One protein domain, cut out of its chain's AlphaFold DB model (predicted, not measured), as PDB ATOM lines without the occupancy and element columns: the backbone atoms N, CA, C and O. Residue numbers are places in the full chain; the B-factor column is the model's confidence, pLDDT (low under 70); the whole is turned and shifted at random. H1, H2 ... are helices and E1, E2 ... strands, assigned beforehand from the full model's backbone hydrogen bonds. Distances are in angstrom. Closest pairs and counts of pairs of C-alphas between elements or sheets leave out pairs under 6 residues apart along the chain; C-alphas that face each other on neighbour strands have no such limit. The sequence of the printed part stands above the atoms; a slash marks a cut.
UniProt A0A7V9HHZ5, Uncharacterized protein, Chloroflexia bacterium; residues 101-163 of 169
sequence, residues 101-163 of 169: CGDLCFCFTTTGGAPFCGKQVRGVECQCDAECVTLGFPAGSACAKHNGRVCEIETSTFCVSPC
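AT A GLANCE: This is residues 101 to 163 of the 169 residues of an uncharacterized protein of Chloroflexia bacterium (UniProt A0A7V9HHZ5). Two strand hairpins, E1 with E2 and E3 with E4, join through a short pairing of E2 with E4 into one small sheet that curls like part of a barrel, and the short helix H1 packs on one face of it over E3 and E4. The long loop of the second hairpin, residues 146 to 156, reaches away from the strands, with Glu 152 at one end of the longest distance. The printed part has 63 residues with four named strands and one named helix, in the order E1, E2, H1, E3, E4; the sheet's order is E1 - E2 - E4 - E3, all antiparallel. The class is mixed, helices and strands, though under half of the residues, 26, are in named elements. The whole is compact, with a radius of gyration of the C-alphas of 10.6 A and spans of 31 by 26 by 21 A.

IN THESE COORDINATES: E1, residues 105 to 109, begins with C-alpha 105 at (-53.204, -14.076, 11.324) and is 13.2 A long. E2, residues 115 to 119, is 13.1 A long. H1, residues 129 to 134, is 9.2 A long and begins with C-alpha 129 at (-43.946, 0.864, 7.645). E3, residues 142 to 145, is 9.6 A long. E4, residues 157 to 162, is the longest strand at 15.4 A and ends with C-alpha 162 at (-52.803, -5.481, 9.521).

HOW THE PARTS SIT: E1, an edge strand, forms a hairpin with E2, antiparallel at 141 degrees; N 108 and O 116 are 2.8 A apart, within hydrogen-bond range. The pairing of E2 is staggered: residues 115 to 118 pair with E1 and residues 118 to 119 with E4, where N 119 and O 161 are 2.9 A apart. E4 and E3 form a hairpin, antiparallel at 137 degrees, with N 158 and O 144 2.8 A apart. The closest C-alphas of the two edge strands E1 and E3, those of Thr 109 and Ala 144, are 5.5 A apart. H1 is on the sheet at a height of 8.2 A, only just over E4 and E3 with 3 C-alphas on each; it runs across the strands, at 75 degrees to E3 on the local plane. The closest C-alphas of H1 and E3, those of Asp 129 and Ala 142, are 4.3 A apart. E2, H1 and E3 form a split strand-helix-strand unit, two strands of one sheet that are not neighbours, with a helix between them along the chain and E4 between them in the sheet, and its crossover is right-handed. In H1, 1 of 2 O i to N i+4 pairs and 3 of 3 O i to N i+3 pairs are within hydrogen-bond range.

THE WHOLE: The C-alphas farthest apart, those of Ala 139 and Glu 152, are 31.1 A apart. The printed part has no cut, and the link from E3 to E4, 11 residues, is long. The mean pLDDT of the printed part is 81.0; residues 121 to 122 and 147 to 155 are under 70.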
ATOM      1  N   CYS A 101     -52.239 -14.706  16.212       77.88
ATOM      2  CA  CYS A 101     -52.872 -13.528  16.815       77.88
ATOM      3  C   CYS A 101     -54.334 -13.332  16.368       77.88
ATOM      4  O   CYS A 101     -54.916 -12.276  16.607       77.88
ATOM      5  N   GLY A 102     -54.922 -14.352  15.735       72.75
ATOM      6  CA  GLY A 102     -56.310 -14.421  15.273       72.75
ATOM      7  C   GLY A 102     -56.473 -15.429  14.129       72.75
ATOM      8  O   GLY A 102     -55.490 -16.024  13.684       72.75
ATOM      9  N   ASP A 103     -57.692 -15.593  13.618       71.12
ATOM     10  CA  ASP A 103     -57.957 -16.498  12.492       71.12
ATOM     11  C   ASP A 103     -57.201 -16.046  11.230       71.12
ATOM     12  O   ASP A 103     -57.441 -14.962  10.696       71.12
ATOM     13  N   LEU A 104     -56.290 -16.898  10.740       78.38
ATOM     14  CA  LEU A 104     -55.432 -16.663   9.561       78.38
ATOM     15  C   LEU A 104     -54.417 -15.514   9.718       78.38
ATOM     16  O   LEU A 104     -53.954 -14.944   8.724       78.38
ATOM     17  N   CYS A 105     -54.079 -15.180  10.963       84.38
ATOM     18  CA  CYS A 105     -53.204 -14.076  11.324       84.38
ATOM     19  C   CYS A 105     -51.959 -14.553  12.061       84.38
ATOM     20  O   CYS A 105     -52.035 -15.376  12.972       84.38
ATOM     21  N   PHE A 106     -50.819 -13.969  11.709       82.38
ATOM     22  CA  PHE A 106     -49.523 -14.347  12.254       82.38
ATOM     23  C   PHE A 106     -48.872 -13.174  12.976       82.38
ATOM     24  O   PHE A 106     -49.044 -12.004  12.614       82.38
ATOM     25  N   CYS A 107     -48.106 -13.509  14.007       82.00
ATOM     26  CA  CYS A 107     -47.243 -12.573  14.694       82.00
ATOM     27  C   CYS A 107     -45.944 -12.351  13.932       82.00
ATOM     28  O   CYS A 107     -45.123 -13.252  13.780       82.00
ATOM     29  N   PHE A 108     -45.725 -11.105  13.541       84.19
ATOM     30  CA  PHE A 108     -44.496 -10.650  12.921       84.19
ATOM     31  C   PHE A 108     -43.719  -9.730  13.854       84.19
ATOM     32  O   PHE A 108     -44.287  -9.088  14.737       84.19
ATOM     33  N   THR A 109     -42.418  -9.615  13.605       83.69
ATOM     34  CA  THR A 109     -41.581  -8.578  14.211       83.69
ATOM     35  C   THR A 109     -41.320  -7.505  13.166       83.69
ATOM     36  O   THR A 109     -40.714  -7.778  12.134       83.69
ATOM     37  N   THR A 110     -41.764  -6.279  13.419       85.88
ATOM     38  CA  THR A 110     -41.517  -5.133  12.528       85.88
ATOM     39  C   THR A 110     -40.030  -4.776  12.465       85.88
ATOM     40  O   THR A 110     -39.250  -5.124  13.359       85.88
ATOM     41  N   THR A 111     -39.609  -4.009  11.458       84.06
ATOM     42  CA  THR A 111     -38.245  -3.444  11.403       84.06
ATOM     43  C   THR A 111     -37.940  -2.546  12.607       84.06
ATOM     44  O   THR A 111     -36.793  -2.466  13.055       84.06
ATOM     45  N   GLY A 112     -38.975  -1.946  13.206       77.38
ATOM     46  CA  GLY A 112     -38.900  -1.205  14.466       77.38
ATOM     47  C   GLY A 112     -38.689  -2.068  15.718       77.38
ATOM     48  O   GLY A 112     -38.391  -1.509  16.774       77.38
ATOM     49  N   GLY A 113     -38.809  -3.396  15.617       78.06
ATOM     50  CA  GLY A 113     -38.689  -4.341  16.733       78.06
ATOM     51  C   GLY A 113     -39.986  -4.572  17.516       78.06
ATOM     52  O   GLY A 113     -39.943  -5.157  18.594       78.06
ATOM     53  N   ALA A 114     -41.129  -4.107  17.007       80.25
ATOM     54  CA  ALA A 114     -42.436  -4.342  17.623       80.25
ATOM     55  C   ALA A 114     -43.048  -5.669  17.181       80.25
ATOM     56  O   ALA A 114     -42.917  -5.989  15.997       80.25
ATOM     57  N   PRO A 115     -43.816  -6.350  18.050       81.00
ATOM     58  CA  PRO A 115     -44.786  -7.326  17.580       81.00
ATOM     59  C   PRO A 115     -45.855  -6.650  16.720       81.00
ATOM     60  O   PRO A 115     -46.320  -5.554  17.034       81.00
ATOM     61  N   PHE A 116     -46.269  -7.326  15.657       83.94
ATOM     62  CA  PHE A 116     -47.336  -6.888  14.773       83.94
ATOM     63  C   PHE A 116     -48.188  -8.078  14.357       83.94
ATOM     64  O   PHE A 116     -47.672  -9.076  13.856       83.94
ATOM     65  N   CYS A 117     -49.499  -7.963  14.557       86.12
ATOM     66  CA  CYS A 117     -50.450  -8.966  14.105       86.12
ATOM     67  C   CYS A 117     -50.888  -8.661  12.673       86.12
ATOM     68  O   CYS A 117     -51.560  -7.654  12.424       86.12
ATOM     69  N   GLY A 118     -50.512  -9.527  11.737       86.25
ATOM     70  CA  GLY A 118     -50.723  -9.271  10.324       86.25
ATOM     71  C   GLY A 118     -51.123 -10.498   9.525       86.25
ATOM     72  O   GLY A 118     -50.939 -11.642   9.940       86.25
ATOM     73  N   LYS A 119     -51.684 -10.242   8.345       87.56
ATOM     74  CA  LYS A 119     -51.925 -11.267   7.336       87.56
ATOM     75  C   LYS A 119     -50.792 -11.193   6.327       87.56
ATOM     76  O   LYS A 119     -50.564 -10.135   5.735       87.56
ATOM     77  N   GLN A 120     -50.099 -12.310   6.111       74.44
ATOM     78  CA  GLN A 120     -49.136 -12.396   5.022       74.44
ATOM     79  C   GLN A 120     -49.897 -12.268   3.700       74.44
ATOM     80  O   GLN A 120     -50.643 -13.151   3.282       74.44
ATOM     81  N   VAL A 121     -49.714 -11.131   3.053       65.88
ATOM     82  CA  VAL A 121     -50.107 -10.874   1.674       65.88
ATOM     83  C   VAL A 121     -48.804 -10.664   0.919       65.88
ATOM     84  O   VAL A 121     -47.898 -10.056   1.474       65.88
ATOM     85  N   ARG A 122     -48.680 -11.283  -0.261       68.75
ATOM     86  CA  ARG A 122     -47.512 -11.276  -1.172       68.75
ATOM     87  C   ARG A 122     -46.360 -10.351  -0.740       68.75
ATOM     88  O   ARG A 122     -46.528  -9.137  -0.718       68.75
ATOM     89  N   GLY A 123     -45.200 -10.940  -0.441       76.69
ATOM     90  CA  GLY A 123     -44.038 -10.204   0.051       76.69
ATOM     91  C   GLY A 123     -43.546  -9.178  -0.966       76.69
ATOM     92  O   GLY A 123     -42.947  -9.546  -1.970       76.69
ATOM     93  N   VAL A 124     -43.823  -7.905  -0.699       89.31
ATOM     94  CA  VAL A 124     -43.148  -6.772  -1.337       89.31
ATOM     95  C   VAL A 124     -42.124  -6.264  -0.343       89.31
ATOM     96  O   VAL A 124     -42.477  -6.035   0.817       89.31
ATOM     97  N   GLU A 125     -40.878  -6.130  -0.784       91.44
ATOM     98  CA  GLU A 125     -39.803  -5.647   0.072       91.44
ATOM     99  C   GLU A 125     -40.048  -4.210   0.535       91.44
ATOM    100  O   GLU A 125     -40.644  -3.398  -0.171       91.44
ATOM    101  N   CYS A 126     -39.607  -3.912   1.750       90.56
ATOM    102  CA  CYS A 126     -39.754  -2.596   2.360       90.56
ATOM    103  C   CYS A 126     -38.631  -2.334   3.354       90.56
ATOM    104  O   CYS A 126     -38.024  -3.261   3.882       90.56
ATOM    105  N   GLN A 127     -38.399  -1.072   3.685       89.19
ATOM    106  CA  GLN A 127     -37.467  -0.642   4.725       89.19
ATOM    107  C   GLN A 127     -38.203  -0.151   5.978       89.19
ATOM    108  O   GLN A 127     -37.718  -0.315   7.103       89.19
ATOM    109  N   CYS A 128     -39.386   0.448   5.812       86.69
ATOM    110  CA  CYS A 128     -40.179   0.999   6.910       86.69
ATOM    111  C   CYS A 128     -41.689   0.907   6.652       86.69
ATOM    112  O   CYS A 128     -42.137   0.740   5.521       86.69
ATOM    113  N   ASP A 129     -42.490   1.057   7.707       87.00
ATOM    114  CA  ASP A 129     -43.946   0.864   7.645       87.00
ATOM    115  C   ASP A 129     -44.637   1.866   6.700       87.00
ATOM    116  O   ASP A 129     -45.616   1.538   6.029       87.00
ATOM    117  N   ALA A 130     -44.098   3.087   6.596       85.94
ATOM    118  CA  ALA A 130     -44.614   4.123   5.698       85.94
ATOM    119  C   ALA A 130     -44.479   3.747   4.210       85.94
ATOM    120  O   ALA A 130     -45.288   4.170   3.379       85.94
ATOM    121  N   GLU A 131     -43.474   2.941   3.874       89.56
ATOM    122  CA  GLU A 131     -43.256   2.466   2.512       89.56
ATOM    123  C   GLU A 131     -44.374   1.523   2.079       89.56
ATOM    124  O   GLU A 131     -44.884   1.655   0.975       89.56
ATOM    125  N   CYS A 132     -44.864   0.667   2.979       90.19
ATOM    126  CA  CYS A 132     -45.956  -0.253   2.677       90.19
ATOM    127  C   CYS A 132     -47.223   0.467   2.215       90.19
ATOM    128  O   CYS A 132     -47.843   0.062   1.234       90.19
ATOM    129  N   VAL A 133     -47.575   1.578   2.861       88.50
ATOM    130  CA  VAL A 133     -48.723   2.395   2.440       88.50
ATOM    131  C   VAL A 133     -48.487   3.006   1.054       88.50
ATOM    132  O   VAL A 133     -49.396   3.042   0.230       88.50
ATOM    133  N   THR A 134     -47.255   3.436   0.768       89.75
ATOM    134  CA  THR A 134     -46.867   3.974  -0.550       89.75
ATOM    135  C   THR A 134     -46.911   2.896  -1.639       89.75
ATOM    136  O   THR A 134     -47.294   3.177  -2.771       89.75
ATOM    137  N   LEU A 135     -46.594   1.651  -1.278       91.00
ATOM    138  CA  LEU A 135     -46.655   0.462  -2.133       91.00
ATOM    139  C   LEU A 135     -48.086  -0.080  -2.328       91.00
ATOM    140  O   LEU A 135     -48.269  -1.133  -2.934       91.00
ATOM    141  N   GLY A 136     -49.110   0.621  -1.826       90.12
ATOM    142  CA  GLY A 136     -50.519   0.275  -2.025       90.12
ATOM    143  C   GLY A 136     -51.107  -0.670  -0.976       90.12
ATOM    144  O   GLY A 136     -52.238  -1.130  -1.136       90.12
ATOM    145  N   PHE A 137     -50.383  -0.956   0.106       89.75
ATOM    146  CA  PHE A 137     -50.938  -1.704   1.231       89.75
ATOM    147  C   PHE A 137     -51.888  -0.813   2.051       89.75
ATOM    148  O   PHE A 137     -51.713   0.409   2.107       89.75
ATOM    149  N   PRO A 138     -52.902  -1.394   2.720       87.56
ATOM    150  CA  PRO A 138     -53.845  -0.626   3.527       87.56
ATOM    151  C   PRO A 138     -53.150   0.148   4.656       87.56
ATOM    152  O   PRO A 138     -52.097  -0.248   5.166       87.56
ATOM    153  N   ALA A 139     -53.766   1.249   5.091       84.88
ATOM    154  CA  ALA A 139     -53.280   2.021   6.230       84.88
ATOM    155  C   ALA A 139     -53.148   1.137   7.486       84.88
ATOM    156  O   ALA A 139     -54.037   0.346   7.799       84.88
ATOM    157  N   GLY A 140     -52.036   1.285   8.210       85.56
ATOM    158  CA  GLY A 140     -51.703   0.429   9.355       85.56
ATOM    159  C   GLY A 140     -50.942  -0.849   8.992       85.56
ATOM    160  O   GLY A 140     -50.778  -1.702   9.859       85.56
ATOM    161  N   SER A 141     -50.492  -0.983   7.742       89.50
ATOM    162  CA  SER A 141     -49.525  -2.012   7.345       89.50
ATOM    163  C   SER A 141     -48.147  -1.739   7.930       89.50
ATOM    164  O   SER A 141     -47.771  -0.584   8.136       89.50
ATOM    165  N   ALA A 142     -47.398  -2.812   8.166       89.56
ATOM    166  CA  ALA A 142     -46.069  -2.758   8.752       89.56
ATOM    167  C   ALA A 142     -45.040  -3.442   7.861       89.56
ATOM    168  O   ALA A 142     -45.337  -4.429   7.187       89.56
ATOM    169  N   CYS A 143     -43.813  -2.949   7.919       90.88
ATOM    170  CA  CYS A 143     -42.666  -3.613   7.352       90.88
ATOM    171  C   CYS A 143     -42.137  -4.631   8.365       90.88
ATOM    172  O   CYS A 143     -41.560  -4.273   9.396       90.88
ATOM    173  N   ALA A 144     -42.382  -5.911   8.102       88.88
ATOM    174  CA  ALA A 144     -41.982  -7.013   8.961       88.88
ATOM    175  C   ALA A 144     -40.670  -7.634   8.507       88.88
ATOM    176  O   ALA A 144     -40.389  -7.720   7.317       88.88
ATOM    177  N   LYS A 145     -39.894  -8.138   9.462       86.31
ATOM    178  CA  LYS A 145     -38.785  -9.045   9.181       86.31
ATOM    179  C   LYS A 145     -39.335 -10.390   8.725       86.31
ATOM    180  O   LYS A 145     -40.307 -10.894   9.295       86.31
ATOM    181  N   HIS A 146     -38.716 -10.968   7.703       78.81
ATOM    182  CA  HIS A 146     -39.017 -12.318   7.270       78.81
ATOM    183  C   HIS A 146     -38.484 -13.326   8.277       78.81
ATOM    184  O   HIS A 146     -37.293 -13.600   8.352       78.81
ATOM    185  N   ASN A 147     -39.408 -13.907   9.034       64.56
ATOM    186  CA  ASN A 147     -39.165 -15.123   9.790       64.56
ATOM    187  C   ASN A 147     -39.432 -16.293   8.832       64.56
ATOM    188  O   ASN A 147     -40.485 -16.924   8.894       64.56
ATOM    189  N   GLY A 148     -38.561 -16.477   7.839       55.69
ATOM    190  CA  GLY A 148     -38.763 -17.487   6.801       55.69
ATOM    191  C   GLY A 148     -38.857 -18.908   7.361       55.69
ATOM    192  O   GLY A 148     -38.365 -19.205   8.447       55.69
ATOM    193  N   ARG A 149     -39.458 -19.814   6.574       54.09
ATOM    194  CA  ARG A 149     -39.422 -21.268   6.833       54.09
ATOM    195  C   ARG A 149     -38.024 -21.870   6.663       54.09
ATOM    196  O   ARG A 149     -37.779 -22.974   7.133       54.09
ATOM    197  N   VAL A 150     -37.141 -21.162   5.958       57.31
ATOM    198  CA  VAL A 150     -35.757 -21.561   5.705       57.31
ATOM    199  C   VAL A 150     -34.871 -20.656   6.543       57.31
ATOM    200  O   VAL A 150     -34.811 -19.450   6.320       57.31
ATOM    201  N   CYS A 151     -34.216 -21.240   7.535       63.62
ATOM    202  CA  CYS A 151     -33.492 -20.546   8.598       63.62
ATOM    203  C   CYS A 151     -32.164 -19.917   8.167       63.62
ATOM    204  O   CYS A 151     -31.305 -19.672   9.005       63.62
ATOM    205  N   GLU A 152     -31.978 -19.676   6.870       55.94
ATOM    206  CA  GLU A 152     -30.679 -19.310   6.312       55.94
ATOM    207  C   GLU A 152     -30.521 -17.823   5.997       55.94
ATOM    208  O   GLU A 152     -29.387 -17.384   5.826       55.94
ATOM    209  N   ILE A 153     -31.586 -17.008   5.946       55.97
ATOM    210  CA  ILE A 153     -31.433 -15.589   5.568       55.97
ATOM    211  C   ILE A 153     -32.446 -14.680   6.296       55.97
ATOM    212  O   ILE A 153     -33.537 -14.408   5.802       55.97
ATOM    213  N   GLU A 154     -32.068 -14.165   7.473       59.31
ATOM    214  CA  GLU A 154     -32.884 -13.264   8.324       59.31
ATOM    215  C   GLU A 154     -32.963 -11.798   7.837       59.31
ATOM    216  O   GLU A 154     -33.375 -10.905   8.582       59.31
ATOM    217  N   THR A 155     -32.522 -11.490   6.616       66.06
ATOM    218  CA  THR A 155     -32.322 -10.087   6.208       66.06
ATOM    219  C   THR A 155     -33.433  -9.503   5.353       66.06
ATOM    220  O   THR A 155     -33.488  -8.282   5.219       66.06
ATOM    221  N   SER A 156     -34.325 -10.325   4.796       82.75
ATOM    222  CA  SER A 156     -35.421  -9.788   3.990       82.75
ATOM    223  C   SER A 156     -36.531  -9.232   4.880       82.75
ATOM    224  O   SER A 156     -36.879  -9.774   5.932       82.75
ATOM    225  N   THR A 157     -37.080  -8.103   4.461       89.19
ATOM    226  CA  THR A 157     -38.194  -7.419   5.110       89.19
ATOM    227  C   THR A 157     -39.304  -7.253   4.095       89.19
ATOM    228  O   THR A 157     -39.030  -7.026   2.923       89.19
ATOM    229  N   PHE A 158     -40.556  -7.397   4.513       91.06
ATOM    230  CA  PHE A 158     -41.694  -7.368   3.605       91.06
ATOM    231  C   PHE A 158     -42.916  -6.717   4.242       91.06
ATOM    232  O   PHE A 158     -43.099  -6.731   5.461       91.06
ATOM    233  N   CYS A 159     -43.762  -6.137   3.399       91.69
ATOM    234  CA  CYS A 159     -44.983  -5.492   3.842       91.69
ATOM    235  C   CYS A 159     -46.040  -6.504   4.270       91.69
ATOM    236  O   CYS A 159     -46.372  -7.445   3.549       91.69
ATOM    237  N   VAL A 160     -46.611  -6.264   5.446       90.19
ATOM    238  CA  VAL A 160     -47.666  -7.079   6.035       90.19
ATOM    239  C   VAL A 160     -48.875  -6.196   6.276       90.19
ATOM    240  O   VAL A 160     -48.782  -5.157   6.932       90.19
ATOM    241  N   SER A 161     -50.024  -6.621   5.753       89.69
ATOM    242  CA  SER A 161     -51.285  -5.943   6.048       89.69
ATOM    243  C   SER A 161     -51.692  -6.216   7.491       89.69
ATOM    244  O   SER A 161     -51.523  -7.349   7.956       89.69
ATOM    245  N   PRO A 162     -52.260  -5.227   8.203       87.69
ATOM    246  CA  PRO A 162     -52.803  -5.481   9.521       87.69
ATOM    247  C   PRO A 162     -53.890  -6.535   9.382       87.69
ATOM    248  O   PRO A 162     -54.670  -6.538   8.423       87.69
ATOM    249  N   CYS A 163     -53.954  -7.435  10.352       84.19
ATOM    250  CA  CYS A 163     -55.168  -8.202  10.506       84.19
ATOM    251  C   CYS A 163     -56.318  -7.229  10.735       84.19
ATOM    252  O   CYS A 163     -56.150  -6.223  11.430       84.19
TER     253      CYS A 163